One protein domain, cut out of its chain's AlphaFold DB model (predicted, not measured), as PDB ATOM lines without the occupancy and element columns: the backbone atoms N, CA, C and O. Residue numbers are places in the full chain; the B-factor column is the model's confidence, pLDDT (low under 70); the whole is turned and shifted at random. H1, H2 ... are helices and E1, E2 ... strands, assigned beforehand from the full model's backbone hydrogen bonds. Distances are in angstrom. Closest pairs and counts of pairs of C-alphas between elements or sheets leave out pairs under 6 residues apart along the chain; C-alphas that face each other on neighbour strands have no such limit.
ATOM      1  N   SER A  30     217.660 182.444 289.887       91.88
ATOM      2  CA  SER A  30     218.389 181.750 288.816       91.88
ATOM      3  C   SER A  30     219.900 181.713 289.050       91.88
ATOM      4  O   SER A  30     220.551 180.712 288.761       91.88
ATOM      5  N   LYS A  31     220.468 182.789 289.609       91.81
ATOM      6  CA  LYS A  31     221.895 182.851 289.936       91.81
ATOM      7  C   LYS A  31     222.227 182.015 291.175       91.81
ATOM      8  O   LYS A  31     223.273 181.374 291.172       91.81
ATOM      9  N   LYS A  32     221.342 181.964 292.182       93.31
ATOM     10  CA  LYS A  32     221.458 181.045 293.332       93.31
ATOM     11  C   LYS A  32     221.454 179.581 292.862       93.31
ATOM     12  O   LYS A  32     222.385 178.851 293.171       93.31
ATOM     13  N   LEU A  33     220.511 179.199 291.996       94.00
ATOM     14  CA  LEU A  33     220.456 177.858 291.394       94.00
ATOM     15  C   LEU A  33     221.708 177.503 290.582       94.00
ATOM     16  O   LEU A  33     222.219 176.391 290.683       94.00
ATOM     17  N   SER A  34     222.223 178.449 289.793       92.12
ATOM     18  CA  SER A  34     223.487 178.265 289.075       92.12
ATOM     19  C   SER A  34     224.632 177.999 290.060       92.12
ATOM     20  O   SER A  34     225.370 177.030 289.898       92.12
ATOM     21  N   VAL A  35     224.751 178.792 291.133       92.06
ATOM     22  CA  VAL A  35     225.755 178.580 292.192       92.06
ATOM     23  C   VAL A  35     225.611 177.204 292.850       92.06
ATOM     24  O   VAL A  35     226.627 176.532 293.036       92.06
ATOM     25  N   ASP A  36     224.391 176.753 293.136       93.88
ATOM     26  CA  ASP A  36     224.133 175.421 293.697       93.88
ATOM     27  C   ASP A  36     224.626 174.316 292.744       93.88
ATOM     28  O   ASP A  36     225.357 173.411 293.156       93.88
ATOM     29  N   ALA A  37     224.329 174.430 291.444       92.44
ATOM     30  CA  ALA A  37     224.808 173.487 290.433       92.44
ATOM     31  C   ALA A  37     226.340 173.466 290.314       92.44
ATOM     32  O   ALA A  37     226.952 172.397 290.309       92.44
ATOM     33  N   TYR A  38     226.995 174.630 290.288       88.94
ATOM     34  CA  TYR A  38     228.461 174.676 290.277       88.94
ATOM     35  C   TYR A  38     229.078 174.188 291.587       88.94
ATOM     36  O   TYR A  38     230.203 173.695 291.566       88.94
ATOM     37  N   THR A  39     228.373 174.288 292.715       90.38
ATOM     38  CA  THR A  39     228.819 173.701 293.985       90.38
ATOM     39  C   THR A  39     228.846 172.179 293.877       90.38
ATOM     40  O   THR A  39     229.875 171.577 294.172       90.38
ATOM     41  N   VAL A  40     227.794 171.561 293.325       90.94
ATOM     42  CA  VAL A  40     227.781 170.125 292.989       90.94
ATOM     43  C   VAL A  40     228.951 169.768 292.067       90.94
ATOM     44  O   VAL A  40     229.695 168.828 292.346       90.94
ATOM     45  N   PHE A  41     229.173 170.526 290.992       85.81
ATOM     46  CA  PHE A  41     230.256 170.238 290.044       85.81
ATOM     47  C   PHE A  41     231.657 170.390 290.638       85.81
ATOM     48  O   PHE A  41     232.531 169.588 290.327       85.81
ATOM     49  N   LYS A  42     231.880 171.377 291.512       82.62
ATOM     50  CA  LYS A  42     233.171 171.587 292.185       82.62
ATOM     51  C   LYS A  42     233.461 170.524 293.241       82.62
ATOM     52  O   LYS A  42     234.613 170.126 293.383       82.62
ATOM     53  N   THR A  43     232.441 170.061 293.961       85.62
ATOM     54  CA  THR A  43     232.581 168.984 294.956       85.62
ATOM     55  C   THR A  43     232.879 167.638 294.291       85.62
ATOM     56  O   THR A  43     233.571 166.792 294.855       85.62
ATOM     57  N   ASN A  44     232.419 167.445 293.056       77.75
ATOM     58  CA  ASN A  44     232.750 166.279 292.253       77.75
ATOM     59  C   ASN A  44     234.123 166.397 291.590       77.75
ATOM     60  O   ASN A  44     234.258 166.802 290.431       77.75
ATOM     61  N   LYS A  45     235.155 165.932 292.290       66.81
ATOM     62  CA  LYS A  45     236.498 165.775 291.717       66.81
ATOM     63  C   LYS A  45     236.475 164.963 290.408       66.81
ATOM     64  O   LYS A  45     237.101 165.384 289.430       66.81
ATOM     65  N   PHE A  46     235.680 163.886 290.363       59.66
ATOM     66  CA  PHE A  46     235.490 163.031 289.183       59.66
ATOM     67  C   PHE A  46     234.335 163.434 288.261       59.66
ATOM     68  O   PHE A  46     233.983 162.632 287.402       59.66
ATOM     69  N   LEU A  47     233.708 164.619 288.398       61.66
ATOM     70  CA  LEU A  47     232.698 164.965 287.393       61.66
ATOM     71  C   LEU A  47     233.388 165.059 286.041       61.66
ATOM     72  O   LEU A  47     234.298 165.877 285.842       61.66
ATOM     73  N   ASP A  48     232.958 164.156 285.173       55.16
ATOM     74  CA  ASP A  48     233.573 163.918 283.896       55.16
ATOM     75  C   ASP A  48     232.920 164.822 282.853       55.16
ATOM     76  O   ASP A  48     231.782 164.612 282.433       55.16
ATOM     77  N   PHE A  49     233.638 165.879 282.484       59.94
ATOM     78  CA  PHE A  49     233.312 166.683 281.310       59.94
ATOM     79  C   PHE A  49     234.132 166.243 280.091       59.94
ATOM     80  O   PHE A  49     234.146 166.965 279.095       59.94
ATOM     81  N   LYS A  50     234.852 165.110 280.153       52.97
ATOM     82  CA  LYS A  50     235.582 164.563 279.007       52.97
ATOM     83  C   LYS A  50     234.609 164.444 277.842       52.97
ATOM     84  O   LYS A  50     233.479 163.987 278.004       52.97
ATOM     85  N   GLU A  51     235.039 164.962 276.694       58.16
ATOM     86  CA  GLU A  51     234.252 164.956 275.455       58.16
ATOM     87  C   GLU A  51     232.917 165.729 275.555       58.16
ATOM     88  O   GLU A  51     231.998 165.506 274.765       58.16
ATOM     89  N   ARG A  52     232.778 166.654 276.519       72.31
ATOM     90  CA  ARG A  52     231.650 167.595 276.606       72.31
ATOM     91  C   ARG A  52     232.136 169.005 276.326       72.31
ATOM     92  O   ARG A  52     233.021 169.518 277.001       72.31
ATOM     93  N   ASP A  53     231.487 169.662 275.379       71.81
ATOM     94  CA  ASP A  53     231.906 170.979 274.904       71.81
ATOM     95  C   ASP A  53     231.169 172.102 275.613       71.81
ATOM     96  O   ASP A  53     231.743 173.131 275.965       71.81
ATOM     97  N   THR A  54     229.870 171.907 275.840       79.69
ATOM     98  CA  THR A  54     229.005 172.944 276.395       79.69
ATOM     99  C   THR A  54     228.140 172.396 277.515       79.69
ATOM    100  O   THR A  54     227.488 171.360 277.381       79.69
ATOM    101  N   LEU A  55     228.068 173.155 278.604       87.19
ATOM    102  CA  LEU A  55     227.054 173.006 279.634       87.19
ATOM    103  C   LEU A  55     225.912 173.987 279.369       87.19
ATOM    104  O   LEU A  55     226.125 175.200 279.320       87.19
ATOM    105  N   VAL A  56     224.693 173.472 279.232       91.06
ATOM    106  CA  VAL A  56     223.474 174.277 279.114       91.06
ATOM    107  C   VAL A  56     222.675 174.176 280.403       91.06
ATOM    108  O   VAL A  56     222.195 173.108 280.775       91.06
ATOM    109  N   GLU A  57     222.518 175.307 281.072       94.25
ATOM    110  CA  GLU A  57     221.728 175.476 282.284       94.25
ATOM    111  C   GLU A  57     220.289 175.836 281.893       94.25
ATOM    112  O   GLU A  57     220.048 176.863 281.255       94.25
ATOM    113  N   VAL A  58     219.330 174.984 282.258       95.31
ATOM    114  CA  VAL A  58     217.900 175.146 281.966       95.31
ATOM    115  C   VAL A  58     217.127 175.300 283.270       95.31
ATOM    116  O   VAL A  58     217.220 174.453 284.158       95.31
ATOM    117  N   ILE A  59     216.333 176.365 283.373       94.19
ATOM    118  CA  ILE A  59     215.478 176.666 284.529       94.19
ATOM    119  C   ILE A  59     214.056 176.865 284.011       94.19
ATOM    120  O   ILE A  59     213.840 177.635 283.076       94.19
ATOM    121  N   ASN A  60     213.086 176.152 284.589       90.12
ATOM    122  CA  ASN A  60     211.676 176.193 284.172       90.12
ATOM    123  C   ASN A  60     211.475 175.977 282.656       90.12
ATOM    124  O   ASN A  60     210.672 176.653 282.022       90.12
ATOM    125  N   GLY A  61     212.252 175.068 282.055       87.38
ATOM    126  CA  GLY A  61     212.188 174.757 280.620       87.38
ATOM    127  C   GLY A  61     212.913 175.747 279.699       87.38
ATOM    128  O   GLY A  61     213.104 175.439 278.525       87.38
ATOM    129  N   THR A  62     213.393 176.880 280.217       90.31
ATOM    130  CA  THR A  62     214.078 177.919 279.435       90.31
ATOM    131  C   THR A  62     215.589 177.856 279.632       90.31
ATOM    132  O   THR A  62     216.076 177.646 280.744       90.31
ATOM    133  N   ILE A  63     216.350 178.059 278.552       92.69
ATOM    134  CA  ILE A  63     217.814 178.165 278.617       92.69
ATOM    135  C   ILE A  63     218.178 179.436 279.387       92.69
ATOM    136  O   ILE A  63     217.936 180.545 278.918       92.69
ATOM    137  N   TYR A  64     218.782 179.259 280.558       92.56
ATOM    138  CA  TYR A  64     219.279 180.341 281.397       92.56
ATOM    139  C   TYR A  64     220.692 180.761 280.987       92.56
ATOM    140  O   TYR A  64     220.980 181.949 280.852       92.56
ATOM    141  N   LYS A  65     221.582 179.783 280.787       90.75
ATOM    142  CA  LYS A  65     222.999 180.032 280.515       90.75
ATOM    143  C   LYS A  65     223.608 178.904 279.690       90.75
ATOM    144  O   LYS A  65     223.231 177.744 279.830       90.75
ATOM    145  N   LYS A  66     224.568 179.256 278.834       88.19
ATOM    146  CA  LYS A  66     225.454 178.310 278.150       88.19
ATOM    147  C   LYS A  66     226.890 178.604 278.571       88.19
ATOM    148  O   LYS A  66     227.301 179.763 278.547       88.19
ATOM    149  N   THR A  67     227.629 177.573 278.950       82.25
ATOM    150  CA  THR A  67     229.020 177.675 279.399       82.25
ATOM    151  C   THR A  67     229.882 176.750 278.553       82.25
ATOM    152  O   THR A  67     229.609 175.555 278.494       82.25
ATOM    153  N   ASP A  68     230.921 177.299 277.924       74.50
ATOM    154  CA  ASP A  68     231.964 176.513 277.255       74.50
ATOM    155  C   ASP A  68     232.845 175.831 278.310       74.50
ATOM    156  O   ASP A  68     233.509 176.502 279.109       74.50
ATOM    157  N   LEU A  69     232.826 174.500 278.324       73.88
ATOM    158  CA  LEU A  69     233.540 173.693 279.310       73.88
ATOM    159  C   LEU A  69     235.047 173.631 279.040       73.88
ATOM    160  O   LEU A  69     235.808 173.463 279.994       73.88
ATOM    161  N   ASN A  70     235.494 173.896 277.806       63.97
ATOM    162  CA  ASN A  70     236.921 173.975 277.469       63.97
ATOM    163  C   ASN A  70     237.619 175.154 278.160       63.97
ATOM    164  O   ASN A  70     238.825 175.131 278.378       63.97
ATOM    165  N   ASN A  71     236.857 176.190 278.521       58.50
ATOM    166  CA  ASN A  71     237.374 177.397 279.173       58.50
ATOM    167  C   ASN A  71     237.181 177.399 280.677       58.50
ATOM    168  O   ASN A  71     237.729 178.255 281.369       58.50
ATOM    169  N   TYR A  72     236.341 176.496 281.175       61.06
ATOM    170  CA  TYR A  72     235.962 176.491 282.573       61.06
ATOM    171  C   TYR A  72     237.065 175.892 283.456       61.06
ATOM    172  O   TYR A  72     237.273 176.352 284.578       61.06
ATOM    173  N   PHE A  73     237.819 174.919 282.936       53.81
ATOM    174  CA  PHE A  73     239.014 174.389 283.585       53.81
ATOM    175  C   PHE A  73     240.241 174.868 282.814       53.81
ATOM    176  O   PHE A  73     240.411 174.526 281.651       53.81
ATOM    177  N   GLY A  74     241.096 175.671 283.455       48.09
ATOM    178  CA  GLY A  74     242.284 176.252 282.811       48.09
ATOM    179  C   GLY A  74     243.293 175.224 282.276       48.09
ATOM    180  O   GLY A  74     244.180 175.599 281.517       48.09
ATOM    181  N   TYR A  75     243.141 173.947 282.646       53.75
ATOM    182  CA  TYR A  75     243.953 172.820 282.197       53.75
ATOM    183  C   TYR A  75     243.075 171.573 282.023       53.75
ATOM    184  O   TYR A  75     242.142 171.351 282.803       53.75
ATOM    185  N   LYS A  76     243.395 170.740 281.025       60.19
ATOM    186  CA  LYS A  76     242.804 169.402 280.856       60.19
ATOM    187  C   LYS A  76     243.106 168.588 282.120       60.19
ATOM    188  O   LYS A  76     244.264 168.489 282.518       60.19
ATOM    189  N   LYS A  77     242.076 168.043 282.779       62.28
ATOM    190  CA  LYS A  77     242.260 167.176 283.956       62.28
ATOM    191  C   LYS A  77     243.095 165.951 283.558       62.28
ATOM    192  O   LYS A  77     242.777 165.296 282.568       62.28
ATOM    193  N   ASN A  78     244.130 165.636 284.338       67.75
ATOM    194  CA  ASN A  78     244.910 164.410 284.184       67.75
ATOM    195  C   ASN A  78     244.215 163.269 284.939       67.75
ATOM    196  O   ASN A  78     244.395 163.106 286.145       67.75
ATOM    197  N   TRP A  79     243.355 162.524 284.245       67.44
ATOM    198  CA  TRP A  79     242.545 161.477 284.872       67.44
ATOM    199  C   TRP A  79     243.379 160.329 285.439       67.44
ATOM    200  O   TRP A  79     243.114 159.897 286.557       67.44
ATOM    201  N   ASP A  80     244.434 159.917 284.735       73.56
ATOM    202  CA  ASP A  80     245.331 158.849 285.189       73.56
ATOM    203  C   ASP A  80     246.028 159.202 286.508       73.56
ATOM    204  O   ASP A  80     246.335 158.326 287.317       73.56
ATOM    205  N   GLU A  81     246.307 160.487 286.723       76.50
ATOM    206  CA  GLU A  81     246.823 161.001 287.989       76.50
ATOM    207  C   GLU A  81     245.718 161.009 289.049       76.50
ATOM    208  O   GLU A  81     245.872 160.378 290.093       76.50
ATOM    209  N   ILE A  82     244.568 161.610 288.732       73.38
ATOM    210  CA  ILE A  82     243.403 161.748 289.618       73.38
ATOM    211  C   ILE A  82     242.890 160.397 290.157       73.38
ATOM    212  O   ILE A  82     242.481 160.319 291.321       73.38
ATOM    213  N   GLU A  83     242.915 159.330 289.353       75.44
ATOM    214  CA  GLU A  83     242.502 157.976 289.757       75.44
ATOM    215  C   GLU A  83     243.466 157.313 290.755       75.44
ATOM    216  O   GLU A  83     243.036 156.527 291.617       75.44
ATOM    217  N   LYS A  84     244.759 157.653 290.657       82.75
ATOM    218  CA  LYS A  84     245.838 157.167 291.532       82.75
ATOM    219  C   LYS A  84     245.928 157.943 292.841       82.75
ATOM    220  O   LYS A  84     246.541 157.455 293.790       82.75
ATOM    221  N   GLU A  85     245.326 159.126 292.912       83.12
ATOM    222  CA  GLU A  85     245.313 159.922 294.132       83.12
ATOM    223  C   GLU A  85     244.627 159.184 295.292       83.12
ATOM    224  O   GLU A  85     243.603 158.507 295.150       83.12
ATOM    225  N   THR A  86     245.190 159.371 296.480       84.19
ATOM    226  CA  THR A  86     244.655 158.865 297.748       84.19
ATOM    227  C   THR A  86     244.468 160.026 298.713       84.19
ATOM    228  O   THR A  86     244.956 161.129 298.469       84.19
ATOM    229  N   SER A  87     243.811 159.805 299.852       81.00
ATOM    230  CA  SER A  87     243.731 160.840 300.893       81.00
ATOM    231  C   SER A  87     245.116 161.334 301.346       81.00
ATOM    232  O   SER A  87     245.263 162.506 301.678       81.00
ATOM    233  N   ALA A  88     246.143 160.474 301.304       84.38
ATOM    234  CA  ALA A  88     247.515 160.837 301.657       84.38
ATOM    235  C   ALA A  88     248.144 161.837 300.672       84.38
ATOM    236  O   ALA A  88     248.953 162.657 301.093       84.38
ATOM    237  N   THR A  89     247.725 161.832 299.400       83.88
ATOM    238  CA  THR A  89     248.164 162.809 298.387       83.88
ATOM    239  C   THR A  89     247.838 164.252 298.793       83.88
ATOM    240  O   THR A  89     248.520 165.184 298.383       83.88
ATOM    241  N   TYR A  90     246.819 164.448 299.635       75.75
ATOM    242  CA  TYR A  90     246.362 165.764 300.090       75.75
ATOM    243  C   TYR A  90     246.995 166.221 301.401       75.75
ATOM    244  O   TYR A  90     246.679 167.308 301.896       75.75
ATOM    245  N   LYS A  91     247.872 165.402 301.985       85.75
ATOM    246  CA  LYS A  91     248.576 165.767 303.204       85.75
ATOM    247  C   LYS A  91     249.525 166.922 302.900       85.75
ATOM    248  O   LYS A  91     250.403 166.823 302.052       85.75
ATOM    249  N   LYS A  92     249.360 168.018 303.628       86.88
ATOM    250  CA  LYS A  92     250.279 169.156 303.590       86.88
ATOM    251  C   LYS A  92     251.423 168.919 304.562       86.88
ATOM    252  O   LYS A  92     251.187 168.564 305.719       86.88
ATOM    253  N   GLU A  93     252.633 169.177 304.095       85.44
ATOM    254  CA  GLU A  93     253.863 169.158 304.889       85.44
ATOM    255  C   GLU A  93     254.023 170.479 305.657       85.44
ATOM    256  O   GLU A  93     254.919 171.276 305.402       85.44
ATOM    257  N   ASP A  94     253.086 170.760 306.561       89.38
ATOM    258  CA  ASP A  94     253.095 171.956 307.407       89.38
ATOM    259  C   ASP A  94     252.612 171.563 308.809       89.38
ATOM    260  O   ASP A  94     251.560 170.936 308.966       89.38
ATOM    261  N   GLU A  95     253.403 171.916 309.821       87.38
ATOM    262  CA  GLU A  95     253.222 171.513 311.221       87.38
ATOM    263  C   GLU A  95     251.891 171.972 311.822       87.38
ATOM    264  O   GLU A  95     251.410 171.382 312.790       87.38
ATOM    265  N   LYS A  96     251.241 172.993 311.243       90.69
ATOM    266  CA  LYS A  96     249.931 173.449 311.727       90.69
ATOM    267  C   LYS A  96     248.797 172.461 311.444       90.69
ATOM    268  O   LYS A  96     247.708 172.633 311.997       90.69
ATOM    269  N   TYR A  97     249.014 171.480 310.566       92.00
ATOM    270  CA  TYR A  97     248.024 170.466 310.217       92.00
ATOM    271  C   TYR A  97     248.279 169.157 310.966       92.00
ATOM    272  O   TYR A  97     249.293 168.490 310.781       92.00
ATOM    273  N   GLY A  98     247.300 168.749 311.770       93.69
ATOM    274  CA  GLY A  98     247.221 167.411 312.343       93.69
ATOM    275  C   GLY A  98     246.444 166.468 311.428       93.69
ATOM    276  O   GLY A  98     245.442 166.868 310.833       93.69
ATOM    277  N   TYR A  99     246.882 165.210 311.349       93.19
ATOM    278  CA  TYR A  99     246.215 164.167 310.570       93.19
ATOM    279  C   TYR A  99     246.038 162.905 311.408       93.19
ATOM    280  O   TYR A  99     246.975 162.457 312.067       93.19
ATOM    281  N   THR A 100     244.849 162.313 311.350       93.56
ATOM    282  CA  THR A 100     244.549 161.000 311.943       93.56
ATOM    283  C   THR A 100     243.802 160.133 310.933       93.56
ATOM    284  O   THR A 100     243.142 160.659 310.038       93.56
ATOM    285  N   TRP A 101     243.917 158.809 311.054       91.44
ATOM    286  CA  TRP A 101     243.258 157.850 310.166       91.44
ATOM    287  C   TRP A 101     242.344 156.935 310.972       91.44
ATOM    288  O   TRP A 101     242.779 156.357 311.966       91.44
ATOM    289  N   VAL A 102     241.091 156.810 310.537       87.06
ATOM    290  CA  VAL A 102     240.064 155.962 311.159       87.06
ATOM    291  C   VAL A 102     239.235 155.333 310.041       87.06
ATOM    292  O   VAL A 102     238.755 156.062 309.180       87.06
ATOM    293  N   ASP A 103     239.089 154.008 310.016       84.06
ATOM    294  CA  ASP A 103     238.207 153.280 309.082       84.06
ATOM    295  C   ASP A 103     238.330 153.726 307.609       84.06
ATOM    296  O   ASP A 103     237.355 154.079 306.950       84.06
ATOM    297  N   SER A 104     239.564 153.773 307.092       83.44
ATOM    298  CA  SER A 104     239.885 154.228 305.723       83.44
ATOM    299  C   SER A 104     239.531 155.690 305.407       83.44
ATOM    300  O   SER A 104     239.624 156.111 304.251       83.44
ATOM    301  N   THR A 105     239.188 156.484 306.421       90.75
ATOM    302  CA  THR A 105     239.033 157.937 306.332       90.75
ATOM    303  C   THR A 105     240.237 158.653 306.928       90.75
ATOM    304  O   THR A 105     240.845 158.194 307.897       90.75
ATOM    305  N   MET A 106     240.590 159.791 306.336       94.06
ATOM    306  CA  MET A 106     241.595 160.702 306.878       94.06
ATOM    307  C   MET A 106     240.889 161.899 307.502       94.06
ATOM    308  O   MET A 106     240.009 162.495 306.885       94.06
ATOM    309  N   VAL A 107     241.302 162.289 308.699       95.19
ATOM    310  CA  VAL A 107     240.813 163.476 309.396       95.19
ATOM    311  C   VAL A 107     241.952 164.486 309.489       95.19
ATOM    312  O   VAL A 107     242.928 164.246 310.195       95.19
ATOM    313  N   GLU A 108     241.818 165.608 308.783       94.88
ATOM    314  CA  GLU A 108     242.686 166.789 308.879       94.88
ATOM    315  C   GLU A 108     242.115 167.738 309.940       94.88
ATOM    316  O   GLU A 108     240.923 168.054 309.919       94.88
ATOM    317  N   THR A 109     242.957 168.236 310.842       95.69
ATOM    318  CA  THR A 109     242.593 169.271 311.817       95.69
ATOM    319  C   THR A 109     243.640 170.367 311.864       95.69
ATOM    320  O   THR A 109     244.826 170.067 311.963       95.69
ATOM    321  N   TYR A 110     243.227 171.631 311.854       95.75
ATOM    322  CA  TYR A 110     244.147 172.757 312.022       95.75
ATOM    323  C   TYR A 110     243.438 173.999 312.563       95.75
ATOM    324  O   TYR A 110     242.210 174.118 312.502       95.75
ATOM    325  N   LYS A 111     244.231 174.949 313.070       95.19
ATOM    326  CA  LYS A 111     243.754 176.275 313.482       95.19
ATOM    327  C   LYS A 111     244.151 177.331 312.458       95.19
ATOM    328  O   LYS A 111     245.266 177.322 311.941       95.19
ATOM    329  N   LYS A 112     243.239 178.258 312.164       93.38
ATOM    330  CA  LYS A 112     243.498 179.415 311.297       93.38
ATOM    331  C   LYS A 112     243.213 180.702 312.057       93.38
ATOM    332  O   LYS A 112     242.070 180.959 312.423       93.38
ATOM    333  N   PHE A 113     244.238 181.527 312.232       90.62
ATOM    334  CA  PHE A 113     244.129 182.829 312.884       90.62
ATOM    335  C   PHE A 113     243.834 183.926 311.854       90.62
ATOM    336  O   PHE A 113     244.354 183.905 310.737       90.62
ATOM    337  N   GLY A 114     242.946 184.846 312.212       87.31
ATOM    338  CA  GLY A 114     242.578 186.034 311.450       87.31
ATOM    339  C   GLY A 114     242.837 187.312 312.250       87.31
ATOM    340  O   GLY A 114     243.439 187.284 313.320       87.31
ATOM    341  N   ALA A 115     242.392 188.447 311.713       85.00
ATOM    342  CA  ALA A 115     242.488 189.732 312.403       85.00
ATOM    343  C   ALA A 115     241.498 189.824 313.581       85.00
ATOM    344  O   ALA A 115     240.498 189.109 313.605       85.00
ATOM    345  N   TYR A 116     241.757 190.747 314.515       88.62
ATOM    346  CA  TYR A 116     240.857 191.084 315.631       88.62
ATOM    347  C   TYR A 116     240.472 189.882 316.514       88.62
ATOM    348  O   TYR A 116     239.298 189.679 316.807       88.62
ATOM    349  N   GLU A 117     241.461 189.062 316.892       89.56
ATOM    350  CA  GLU A 117     241.286 187.866 317.742       89.56
ATOM    351  C   GLU A 117     240.325 186.810 317.170       89.56
ATOM    352  O   GLU A 117     239.926 185.876 317.870       89.56
ATOM    353  N   VAL A 118     239.955 186.926 315.892       91.75
ATOM    354  CA  VAL A 118     239.138 185.926 315.213       91.75
ATOM    355  C   VAL A 118     240.018 184.739 314.869       91.75
ATOM    356  O   VAL A 118     241.003 184.879 314.143       91.75
ATOM    357  N   TRP A 119     239.643 183.545 315.302       93.62
ATOM    358  CA  TRP A 119     240.321 182.322 314.889       93.62
ATOM    359  C   TRP A 119     239.326 181.201 314.622       93.62
ATOM    360  O   TRP A 119     238.151 181.273 314.987       93.62
ATOM    361  N   ARG A 120     239.782 180.195 313.879       95.44
ATOM    362  CA  ARG A 120     238.955 179.092 313.399       95.44
ATOM    363  C   ARG A 120     239.579 177.758 313.741       95.44
ATOM    364  O   ARG A 120     240.775 177.585 313.510       95.44
ATOM    365  N   GLU A 121     238.765 176.813 314.191       96.62
ATOM    366  CA  GLU A 121     239.113 175.389 314.221       96.62
ATOM    367  C   GLU A 121     238.480 174.710 313.028       96.62
ATOM    368  O   GLU A 121     237.266 174.777 312.845       96.62
ATOM    369  N   ILE A 122     239.303 174.064 312.212       96.75
ATOM    370  CA  ILE A 122     238.849 173.411 310.995       96.75
ATOM    371  C   ILE A 122     239.147 171.928 311.126       96.75
ATOM    372  O   ILE A 122     240.291 171.543 311.352       96.75
ATOM    373  N   LYS A 123     238.105 171.114 310.967       96.88
ATOM    374  CA  LYS A 123     238.179 169.661 310.850       96.88
ATOM    375  C   LYS A 123     237.624 169.255 309.492       96.88
ATOM    376  O   LYS A 123     236.466 169.544 309.199       96.88
ATOM    377  N   THR A 124     238.416 168.555 308.693       95.00
ATOM    378  CA  THR A 124     237.990 168.017 307.397       95.00
ATOM    379  C   THR A 124     238.144 166.502 307.409       95.00
ATOM    380  O   THR A 124     239.193 165.992 307.789       95.00
ATOM    381  N   VAL A 125     237.101 165.781 307.010       94.31
ATOM    382  CA  VAL A 125     237.103 164.321 306.889       94.31
ATOM    383  C   VAL A 125     237.092 163.956 305.416       94.31
ATOM    384  O   VAL A 125     236.237 164.435 304.670       94.31
ATOM    385  N   TYR A 126     238.012 163.090 305.017       91.81
ATOM    386  CA  TYR A 126     238.176 162.617 303.652       91.81
ATOM    387  C   TYR A 126     237.918 161.114 303.565       91.81
ATOM    388  O   TYR A 126     238.319 160.378 304.465       91.81
ATOM    389  N   ASN A 127     237.323 160.639 302.471       90.44
ATOM    390  CA  ASN A 127     237.345 159.210 302.147       90.44
ATOM    391  C   ASN A 127     238.738 158.783 301.638       90.44
ATOM    392  O   ASN A 127     239.621 159.616 301.421       90.44
ATOM    393  N   SER A 128     238.927 157.487 301.386       87.50
ATOM    394  CA  SER A 128     240.202 156.912 300.924       87.50
ATOM    395  C   SER A 128     240.730 157.495 299.603       87.50
ATOM    396  O   SER A 128     241.938 157.484 299.362       87.50
ATOM    397  N   LYS A 129     239.848 158.055 298.766       85.25
ATOM    398  CA  LYS A 129     240.166 158.700 297.480       85.25
ATOM    399  C   LYS A 129     240.375 160.219 297.586       85.25
ATOM    400  O   LYS A 129     240.555 160.895 296.571       85.25
ATOM    401  N   GLY A 130     240.365 160.761 298.805       84.31
ATOM    402  CA  GLY A 130     240.577 162.185 299.063       84.31
ATOM    403  C   GLY A 130     239.339 163.059 298.842       84.31
ATOM    404  O   GLY A 130     239.469 164.279 298.773       84.31
ATOM    405  N   PHE A 131     238.135 162.483 298.746       87.19
ATOM    406  CA  PHE A 131     236.897 163.270 298.704       87.19
ATOM    407  C   PHE A 131     236.555 163.776 300.087       87.19
ATOM    408  O   PHE A 131     236.494 162.988 301.027       87.19
ATOM    409  N   VAL A 132     236.262 165.069 300.198       91.19
ATOM    410  CA  VAL A 132     235.767 165.663 301.440       91.19
ATOM    411  C   VAL A 132     234.372 165.108 301.732       91.19
ATOM    412  O   VAL A 132     233.411 165.489 301.071       91.19
ATOM    413  N   LEU A 133     234.259 164.237 302.732       93.62
ATOM    414  CA  LEU A 133     232.990 163.731 303.263       93.62
ATOM    415  C   LEU A 133     232.319 164.773 304.154       93.62
ATOM    416  O   LEU A 133     231.111 164.978 304.087       93.62
ATOM    417  N   SER A 134     233.103 165.451 304.991       95.56
ATOM    418  CA  SER A 134     232.600 166.569 305.782       95.56
ATOM    419  C   SER A 134     233.681 167.590 306.100       95.56
ATOM    420  O   SER A 134     234.866 167.268 306.179       95.56
ATOM    421  N   ARG A 135     233.264 168.836 306.301       95.50
ATOM    422  CA  ARG A 135     234.107 169.927 306.782       95.50
ATOM    423  C   ARG A 135     233.359 170.676 307.869       95.50
ATOM    424  O   ARG A 135     232.239 171.115 307.645       95.50
ATOM    425  N   HIS A 136     233.987 170.835 309.022       97.25
ATOM    426  CA  HIS A 136     233.459 171.567 310.162       97.25
ATOM    427  C   HIS A 136     234.427 172.702 310.491       97.25
ATOM    428  O   HIS A 136     235.574 172.458 310.860       97.25
ATOM    429  N   GLU A 137     233.966 173.936 310.340       96.62
ATOM    430  CA  GLU A 137     234.698 175.152 310.674       96.62
ATOM    431  C   GLU A 137     234.010 175.854 311.844       96.62
ATOM    432  O   GLU A 137     232.922 176.398 311.687       96.62
ATOM    433  N   LYS A 138     234.636 175.844 313.021       95.75
ATOM    434  CA  LYS A 138     234.174 176.601 314.190       95.75
ATOM    435  C   LYS A 138     234.867 177.949 314.228       95.75
ATOM    436  O   LYS A 138     236.086 178.005 314.104       95.75
ATOM    437  N   VAL A 139     234.108 179.015 314.442       93.56
ATOM    438  CA  VAL A 139     234.590 180.397 314.501       93.56
ATOM    439  C   VAL A 139     234.559 180.895 315.942       93.56
ATOM    440  O   VAL A 139     233.540 180.791 316.633       93.56
ATOM    441  N   PHE A 140     235.670 181.485 316.369       92.75
ATOM    442  CA  PHE A 140     235.876 182.045 317.699       92.75
ATOM    443  C   PHE A 140     236.320 183.508 317.606       92.75
ATOM    444  O   PHE A 140     236.955 183.904 316.629       92.75
ATOM    445  N   VAL A 141     235.989 184.302 318.628       92.69
ATOM    446  CA  VAL A 141     236.507 185.666 318.851       92.69
ATOM    447  C   VAL A 141     237.052 185.724 320.273       92.69
ATOM    448  O   VAL A 141     236.272 185.601 321.227       92.69
ATOM    449  N   GLY A 142     238.374 185.835 320.418       90.25
ATOM    450  CA  GLY A 142     239.043 185.447 321.664       90.25
ATOM    451  C   GLY A 142     238.695 183.990 321.994       90.25
ATOM    452  O   GLY A 142     238.619 183.157 321.094       90.25
ATOM    453  N   ASP A 143     238.358 183.683 323.244       88.81
ATOM    454  CA  ASP A 143     237.931 182.327 323.637       88.81
ATOM    455  C   ASP A 143     236.436 182.045 323.387       88.81
ATOM    456  O   ASP A 143     235.927 180.954 323.655       88.81
ATOM    457  N   ASN A 144     235.687 183.019 322.861       90.12
ATOM    458  CA  ASN A 144     234.243 182.892 322.699       90.12
ATOM    459  C   ASN A 144     233.872 182.230 321.370       90.12
ATOM    460  O   ASN A 144     233.974 182.860 320.315       90.12
ATOM    461  N   TYR A 145     233.324 181.012 321.433       89.06
ATOM    462  CA  TYR A 145     232.649 180.370 320.299       89.06
ATOM    463  C   TYR A 145     231.504 181.247 319.774       89.06
ATOM    464  O   TYR A 145     230.708 181.772 320.560       89.06
ATOM    465  N   LYS A 146     231.414 181.411 318.454       90.75
ATOM    466  CA  LYS A 146     230.363 182.198 317.796       90.75
ATOM    467  C   LYS A 146     229.439 181.322 316.968       90.75
ATOM    468  O   LYS A 146     228.228 181.321 317.199       90.75
ATOM    469  N   GLU A 147     230.014 180.586 316.030       91.75
ATOM    470  CA  GLU A 147     229.273 179.738 315.106       91.75
ATOM    471  C   GLU A 147     230.133 178.595 314.575       91.75
ATOM    472  O   GLU A 147     231.362 178.640 314.636       91.75
ATOM    473  N   ALA A 148     229.469 177.588 314.028       93.00
ATOM    474  CA  ALA A 148     230.050 176.512 313.262       93.00
ATOM    475  C   ALA A 148     229.410 176.474 311.880       93.00
ATOM    476  O   ALA A 148     228.191 176.555 311.739       93.00
ATOM    477  N   GLN A 149     230.244 176.318 310.863       94.62
ATOM    478  CA  GLN A 149     229.833 176.051 309.496       94.62
ATOM    479  C   GLN A 149     230.193 174.605 309.182       94.62
ATOM    480  O   GLN A 149     231.351 174.198 309.301       94.62
ATOM    481  N   ILE A 150     229.187 173.816 308.831       94.69
ATOM    482  CA  ILE A 150     229.307 172.382 308.603       94.69
ATOM    483  C   ILE A 150     228.855 172.102 307.176       94.69
ATOM    484  O   ILE A 150     227.761 172.487 306.778       94.69
ATOM    485  N   ILE A 151     229.698 171.417 306.414       95.62
ATOM    486  CA  ILE A 151     229.376 170.903 305.086       95.62
ATOM    487  C   ILE A 151     229.481 169.386 305.163       95.62
ATOM    488  O   ILE A 151     230.500 168.874 305.626       95.62
ATOM    489  N   ILE A 152     228.449 168.674 304.722       96.94
ATOM    490  CA  ILE A 152     228.431 167.211 304.616       96.94
ATOM    491  C   ILE A 152     228.113 166.853 303.171       96.94
ATOM    492  O   ILE A 152     227.115 167.320 302.627       96.94
ATOM    493  N   ASN A 153     228.953 166.020 302.565       96.06
ATOM    494  CA  ASN A 153     228.799 165.545 301.198       96.06
ATOM    495  C   ASN A 153     228.512 164.040 301.219       96.06
ATOM    496  O   ASN A 153     229.311 163.254 301.727       96.06
ATOM    497  N   GLU A 154     227.384 163.642 300.641       95.50
ATOM    498  CA  GLU A 154     227.021 162.242 300.429       95.50
ATOM    499  C   GLU A 154     227.320 161.866 298.973       95.50
ATOM    500  O   GLU A 154     226.944 162.593 298.047       95.50
ATOM    501  N   PHE A 155     227.986 160.731 298.769       91.88
ATOM    502  CA  PHE A 155     228.426 160.257 297.458       91.88
ATOM    503  C   PHE A 155     227.740 158.940 297.089       91.88
ATOM    504  O   PHE A 155     227.405 158.151 297.972       91.88
ATOM    505  N   ASP A 156     227.555 158.698 295.793       90.06
ATOM    506  CA  ASP A 156     227.178 157.382 295.276       90.06
ATOM    507  C   ASP A 156     228.382 156.427 295.155       90.06
ATOM    508  O   ASP A 156     229.526 156.766 295.471       90.06
ATOM    509  N   ASP A 157     228.120 155.215 294.668       86.19
ATOM    510  CA  ASP A 157     229.102 154.153 294.424       86.19
ATOM    511  C   ASP A 157     230.189 154.529 293.400       86.19
ATOM    512  O   ASP A 157     231.282 153.961 293.407       86.19
ATOM    513  N   ARG A 158     229.926 155.527 292.550       82.62
ATOM    514  CA  ARG A 158     230.871 156.087 291.572       82.62
ATOM    515  C   ARG A 158     231.613 157.312 292.105       82.62
ATOM    516  O   ARG A 158     232.287 157.991 291.333       82.62
ATOM    517  N   ASN A 159     231.521 157.599 293.407       81.44
ATOM    518  CA  ASN A 159     232.079 158.794 294.046       81.44
ATOM    519  C   ASN A 159     231.551 160.110 293.442       81.44
ATOM    520  O   ASN A 159     232.265 161.117 293.413       81.44
ATOM    521  N   ARG A 160     230.298 160.125 292.971       87.06
ATOM    522  CA  ARG A 160     229.605 161.350 292.559       87.06
ATOM    523  C   ARG A 160     228.785 161.889 293.726       87.06
ATOM    524  O   ARG A 160     228.026 161.140 294.332       87.06
ATOM    525  N   VAL A 161     228.909 163.175 294.055       91.56
ATOM    526  CA  VAL A 161     228.124 163.792 295.129       91.56
ATOM    527  C   VAL A 161     226.653 163.830 294.726       91.56
ATOM    528  O   VAL A 161     226.288 164.406 293.700       91.56
ATOM    529  N   ILE A 162     225.802 163.198 295.523       95.19
ATOM    530  CA  ILE A 162     224.350 163.141 295.317       95.19
ATOM    531  C   ILE A 162     223.611 164.100 296.247       95.19
ATOM    532  O   ILE A 162     222.483 164.498 295.954       95.19
ATOM    533  N   LYS A 163     224.245 164.510 297.352       97.25
ATOM    534  CA  LYS A 163     223.669 165.449 298.311       97.25
ATOM    535  C   LYS A 163     224.751 166.232 299.049       97.25
ATOM    536  O   LYS A 163     225.754 165.667 299.474       97.25
ATOM    537  N   ILE A 164     224.526 167.531 299.203       96.88
ATOM    538  CA  ILE A 164     225.348 168.450 299.991       96.88
ATOM    539  C   ILE A 164     224.440 169.078 301.039       96.88
ATOM    540  O   ILE A 164     223.429 169.689 300.693       96.88
ATOM    541  N   ILE A 165     224.796 168.928 302.309       97.06
ATOM    542  CA  ILE A 165     224.120 169.572 303.433       97.06
ATOM    543  C   ILE A 165     225.045 170.672 303.937       97.06
ATOM    544  O   ILE A 165     226.152 170.380 304.387       97.06
ATOM    545  N   ASN A 166     224.591 171.920 303.876       94.38
ATOM    546  CA  ASN A 166     225.270 173.049 304.496       94.38
ATOM    547  C   ASN A 166     224.494 173.447 305.742       94.38
ATOM    548  O   ASN A 166     223.310 173.763 305.663       94.38
ATOM    549  N   ARG A 167     225.162 173.468 306.888       93.94
ATOM    550  CA  ARG A 167     224.573 173.869 308.156       93.94
ATOM    551  C   ARG A 167     225.388 174.984 308.791       93.94
ATOM    552  O   ARG A 167     226.615 174.931 308.828       93.94
ATOM    553  N   THR A 168     224.696 175.981 309.317       92.62
ATOM    554  CA  THR A 168     225.264 176.988 310.208       92.62
ATOM    555  C   THR A 168     224.647 176.800 311.583       92.62
ATOM    556  O   THR A 168     223.433 176.916 311.734       92.62
ATOM    557  N   GLU A 169     225.481 176.508 312.576       91.38
ATOM    558  CA  GLU A 169     225.079 176.362 313.973       91.38
ATOM    559  C   GLU A 169     225.633 177.541 314.777       91.38
ATOM    560  O   GLU A 169     226.846 177.708 314.879       91.38
ATOM    561  N   ARG A 170     224.776 178.379 315.359       86.81
ATOM    562  CA  ARG A 170     225.202 179.523 316.184       86.81
ATOM    563  C   ARG A 170     225.177 179.173 317.665       86.81
ATOM    564  O   ARG A 170     224.420 178.305 318.091       86.81
ATOM    565  N   LYS A 171     225.966 179.891 318.474       80.69
ATOM    566  CA  LYS A 171     226.038 179.691 319.935       80.69
ATOM    567  C   LYS A 171     224.658 179.655 320.613       80.69
ATOM    568  O   LYS A 171     224.456 178.835 321.499       80.69
ATOM    569  N   ASN A 172     223.728 180.507 320.181       80.06
ATOM    570  CA  ASN A 172     222.393 180.620 320.780       80.06
ATOM    571  C   ASN A 172     221.324 179.760 320.082       80.06
ATOM    572  O   ASN A 172     220.176 179.806 320.494       80.06
ATOM    573  N   GLN A 173     221.683 178.987 319.046       76.31
ATOM    574  CA  GLN A 173     220.829 178.064 318.273       76.31
ATOM    575  C   GLN A 173     219.584 178.646 317.560       76.31
ATOM    576  O   GLN A 173     219.150 178.065 316.569       76.31
ATOM    577  N   GLU A 174     219.050 179.795 317.985       68.75
ATOM    578  CA  GLU A 174     217.833 180.444 317.452       68.75
ATOM    579  C   GLU A 174     217.905 180.792 315.956       68.75
ATOM    580  O   GLU A 174     216.883 180.931 315.291       68.75
ATOM    581  N   GLU A 175     219.111 180.902 315.408       73.56
ATOM    582  CA  GLU A 175     219.362 181.304 314.021       73.56
ATOM    583  C   GLU A 175     220.089 180.213 313.224       73.56
ATOM    584  O   GLU A 175     220.781 180.505 312.241       73.56
ATOM    585  N   ASN A 176     219.980 178.955 313.660       87.19
ATOM    586  CA  ASN A 176     220.540 177.839 312.913       87.19
ATOM    587  C   ASN A 176     219.889 177.753 311.529       87.19
ATOM    588  O   ASN A 176     218.676 177.890 311.378       87.19
ATOM    589  N   LYS A 177     220.712 177.511 310.512       90.38
ATOM    590  CA  LYS A 177     220.257 177.357 309.130       90.38
ATOM    591  C   LYS A 177     220.777 176.054 308.575       90.38
ATOM    592  O   LYS A 177     221.926 175.695 308.820       90.38
ATOM    593  N   GLU A 178     219.942 175.382 307.806       92.94
ATOM    594  CA  GLU A 178     220.327 174.215 307.030       92.94
ATOM    595  C   GLU A 178     219.823 174.402 305.604       92.94
ATOM    596  O   GLU A 178     218.666 174.759 305.396       92.94
ATOM    597  N   SER A 179     220.696 174.175 304.629       93.69
ATOM    598  CA  SER A 179     220.330 174.096 303.223       93.69
ATOM    599  C   SER A 179     220.823 172.780 302.645       93.69
ATOM    600  O   SER A 179     221.905 172.286 302.974       93.69
ATOM    601  N   ILE A 180     219.995 172.188 301.790       97.06
ATOM    602  CA  ILE A 180     220.271 170.904 301.156       97.06
ATOM    603  C   ILE A 180     220.267 171.118 299.649       97.06
ATOM    604  O   ILE A 180     219.322 171.675 299.091       97.06
ATOM    605  N   ILE A 181     221.323 170.646 298.995       97.62
ATOM    606  CA  ILE A 181     221.430 170.570 297.541       97.62
ATOM    607  C   ILE A 181     221.464 169.091 297.175       97.62
ATOM    608  O   ILE A 181     222.292 168.349 297.694       97.62
ATOM    609  N   GLN A 182     220.577 168.656 296.290       97.81
ATOM    610  CA  GLN A 182     220.520 167.287 295.778       97.81
ATOM    611  C   GLN A 182     220.864 167.261 294.294       97.81
ATOM    612  O   GLN A 182     220.485 168.170 293.555       97.81
ATOM    613  N   ALA A 183     221.546 166.206 293.858       96.00
ATOM    614  CA  ALA A 183     221.933 165.991 292.473       96.00
ATOM    615  C   ALA A 183     221.505 164.599 291.998       96.00
ATOM    616  O   ALA A 183     221.805 163.591 292.636       96.00
ATOM    617  N   VAL A 184     220.835 164.552 290.849       95.25
ATOM    618  CA  VAL A 184     220.457 163.314 290.158       95.25
ATOM    619  C   VAL A 184     221.146 163.290 288.801       95.25
ATOM    620  O   VAL A 184     221.026 164.240 288.027       95.25
ATOM    621  N   TYR A 185     221.874 162.209 288.528       91.31
ATOM    622  CA  TYR A 185     222.684 162.046 287.324       91.31
ATOM    623  C   TYR A 185     221.969 161.180 286.292       91.31
ATOM    624  O   TYR A 185     221.559 160.059 286.591       91.31
ATOM    625  N   GLU A 186     221.911 161.667 285.061       89.88
ATOM    626  CA  GLU A 186     221.484 160.931 283.872       89.88
ATOM    627  C   GLU A 186     222.645 160.857 282.864       89.88
ATOM    628  O   GLU A 186     223.708 161.439 283.080       89.88
ATOM    629  N   ALA A 187     222.452 160.163 281.738       84.00
ATOM    630  CA  ALA A 187     223.516 159.924 280.755       84.00
ATOM    631  C   ALA A 187     224.208 161.208 280.247       84.00
ATOM    632  O   ALA A 187     225.424 161.228 280.079       84.00
ATOM    633  N   ASN A 188     223.443 162.281 280.016       84.00
ATOM    634  CA  ASN A 188     223.945 163.554 279.475       84.00
ATOM    635  C   ASN A 188     223.432 164.768 280.267       84.00
ATOM    636  O   ASN A 188     223.406 165.889 279.756       84.00
ATOM    637  N   SER A 189     222.937 164.554 281.484       90.94
ATOM    638  CA  SER A 189     222.314 165.618 282.258       90.94
ATOM    639  C   SER A 189     222.515 165.416 283.755       90.94
ATOM    640  O   SER A 189     222.679 164.292 284.232       90.94
ATOM    641  N   VAL A 190     222.520 166.518 284.498       93.25
ATOM    642  CA  VAL A 190     222.457 166.516 285.957       93.25
ATOM    643  C   VAL A 190     221.335 167.442 286.376       93.25
ATOM    644  O   VAL A 190     221.312 168.623 286.025       93.25
ATOM    645  N   LYS A 191     220.393 166.899 287.137       96.56
ATOM    646  CA  LYS A 191     219.313 167.657 287.750       96.56
ATOM    647  C   LYS A 191     219.735 168.036 289.161       96.56
ATOM    648  O   LYS A 191     219.953 167.151 289.986       96.56
ATOM    649  N   VAL A 192     219.824 169.332 289.439       96.88
ATOM    650  CA  VAL A 192     220.149 169.857 290.769       96.88
ATOM    651  C   VAL A 192     218.909 170.503 291.372       96.88
ATOM    652  O   VAL A 192     218.196 171.246 290.698       96.88
ATOM    653  N   THR A 193     218.610 170.172 292.626       97.62
ATOM    654  CA  THR A 193     217.455 170.691 293.374       97.62
ATOM    655  C   THR A 193     217.909 171.223 294.729       97.62
ATOM    656  O   THR A 193     218.721 170.586 295.396       97.62
ATOM    657  N   SER A 194     217.395 172.382 295.129       96.50
ATOM    658  CA  SER A 194     217.642 173.011 296.429       96.50
ATOM    659  C   SER A 194     216.405 173.792 296.887       96.50
ATOM    660  O   SER A 194     215.374 173.794 296.209       96.50
ATOM    661  N   GLU A 195     216.504 174.510 298.008       94.44
ATOM    662  CA  GLU A 195     215.469 175.467 298.439       94.44
ATOM    663  C   GLU A 195     215.166 176.543 297.378       94.44
ATOM    664  O   GLU A 195     214.063 177.084 297.332       94.44
ATOM    665  N   ASN A 196     216.121 176.819 296.482       92.88
ATOM    666  CA  ASN A 196     215.974 177.802 295.412       92.88
ATOM    667  C   ASN A 196     215.192 177.257 294.204       92.88
ATOM    668  O   ASN A 196     214.941 178.004 293.258       92.88
ATOM    669  N   GLY A 197     214.810 175.975 294.199       95.44
ATOM    670  CA  GLY A 197     214.106 175.312 293.101       95.44
ATOM    671  C   GLY A 197     214.969 174.276 292.381       95.44
ATOM    672  O   GLY A 197     215.747 173.555 293.000       95.44
ATOM    673  N   MET A 198     214.816 174.185 291.061       97.12
ATOM    674  CA  MET A 198     215.430 173.138 290.245       97.12
ATOM    675  C   MET A 198     216.130 173.725 289.019       97.12
ATOM    676  O   MET A 198     215.570 174.559 288.306       97.12
ATOM    677  N   ILE A 199     217.326 173.219 288.736       97.19
ATOM    678  CA  ILE A 199     218.092 173.514 287.527       97.19
ATOM    679  C   ILE A 199     218.498 172.207 286.851       97.19
ATOM    680  O   ILE A 199     218.961 171.263 287.493       97.19
ATOM    681  N   LEU A 200     218.288 172.143 285.540       97.06
ATOM    682  CA  LEU A 200     218.728 171.033 284.708       97.06
ATOM    683  C   LEU A 200     219.973 171.457 283.938       97.06
ATOM    684  O   LEU A 200     219.931 172.370 283.115       97.06
ATOM    685  N   CYS A 201     221.074 170.772 284.193       93.38
ATOM    686  CA  CYS A 201     222.352 170.989 283.544       93.38
ATOM    687  C   CYS A 201     222.545 169.926 282.465       93.38
ATOM    688  O   CYS A 201     222.730 168.756 282.783       93.38
ATOM    689  N   LYS A 202     222.478 170.313 281.191       91.75
ATOM    690  CA  LYS A 202     222.667 169.406 280.051       91.75
ATOM    691  C   LYS A 202     224.083 169.521 279.512       91.75
ATOM    692  O   LYS A 202     224.539 170.628 279.223       91.75
ATOM    693  N   PHE A 203     224.735 168.384 279.331       86.00
ATOM    694  CA  PHE A 203     226.036 168.281 278.685       86.00
ATOM    695  C   PHE A 203     225.844 168.002 277.203       86.00
ATOM    696  O   PHE A 203     225.210 167.017 276.827       86.00
ATOM    697  N   ILE A 204     226.373 168.894 276.372       82.50
ATOM    698  CA  ILE A 204     226.322 168.783 274.919       82.50
ATOM    699  C   ILE A 204     227.727 168.481 274.413       82.50
ATOM    700  O   ILE A 204     228.685 169.161 274.788       82.50
ATOM    701  N   THR A 205     227.808 167.472 273.557       73.12
ATOM    702  CA  THR A 205     228.989 167.126 272.770       73.12
ATOM    703  C   THR A 205     228.771 167.648 271.352       73.12
ATOM    704  O   THR A 205     227.716 167.411 270.762       73.12
TER     705      THR A 205
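AT A GLANCE: This is residues 30 to 205 of the 316 residues of an uncharacterized protein of Solitalea canadensis (strain ATCC 29591 / DSM 3403 / NBRC 15130 / NCIMB 12057 / USAM 9D) (UniProt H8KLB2). One long, twisted sheet of eleven strands curls round a single helix, H1, which packs mainly on E8, E9, E10 and E11 near one end of the sheet, while the far end, E3 to E5, reaches away from it. The stretch between E2 and E3 passes from one edge of the sheet to the other and holds two short helices, H2 and H3. The 176 printed residues have three named helices and eleven named strands, in the order H1 E1 E2 H2 H3 E3 to E11, and the class is mixed. Across the antiparallel sheet the order is E2 E1 E11 E10 E9 E8 E7 E6 E5 E4 E3, and E3 to E11 form a meander, each strand the antiparallel neighbour of the one before. The whole is compact, with a radius of gyration of the C-alphas of 18.3 A and spans of 52 by 41 by 30 A.

HOW THE PARTS SIT: H1, residues 30 to 43, is on one face of the sheet, an arrangement in two layers, helix and sheet. Its closest C-alphas to E10, residues 189 to 194, are those of Ala 37 and Val 192, 5.9 A apart. To E11, residues 197 to 204, they are those of Leu 33 and Ile 199, 6.3 A apart. E1, residues 54 to 59, is the antiparallel neighbour of E11, with N 56 and O 202 2.8 A apart. E1 forms a hairpin with the edge strand E2, residues 62 to 68; N 57 and O 65 are 2.8 A apart. H2, residues 79 to 84, is not on the sheet. H3, residues 87 to 90, only grazes it; the C-alphas of Ser 87 and Met 106 are 6.4 A apart. The other edge strand, E3, residues 97 to 102, forms a hairpin with E4, residues 105 to 113; N 98 and O 109 are 2.8 A apart. E9, residues 177 to 186, has staggered pairing: residues 177 to 182 pair with E8, residues 161 to 170, where N 179 and O 166 are 2.8 A apart, and residues 182 to 186 with E10, where N 184 and O 191 are 2.9 A apart. In H1 every O i to N i+4 pair is within hydrogen-bond range; in H2 it is 1 of 2, and H3 is too short for such a pair.

IN THESE COORDINATES: H1 begins at C-alpha 30, (218.389, 181.750, 288.816), and is 20.1 A long. E5, residues 118 to 126, and E6, residues 132 to 141, measure 26.0 A and 26.5 A. E7, residues 144 to 155, is the longest strand by residues, at 34.4 A, and E9 measures 30.2 A. E11 ends at C-alpha 204, (226.322, 168.783, 274.919).

THE WHOLE: The C-alphas farthest apart are those of Asp 143 and Thr 205, 53.8 A. The printed part has no cut, and no link is long. Mean pLDDT of the printed part is 86.7; residues 45 to 51, 70 to 79 and 174 are under 70.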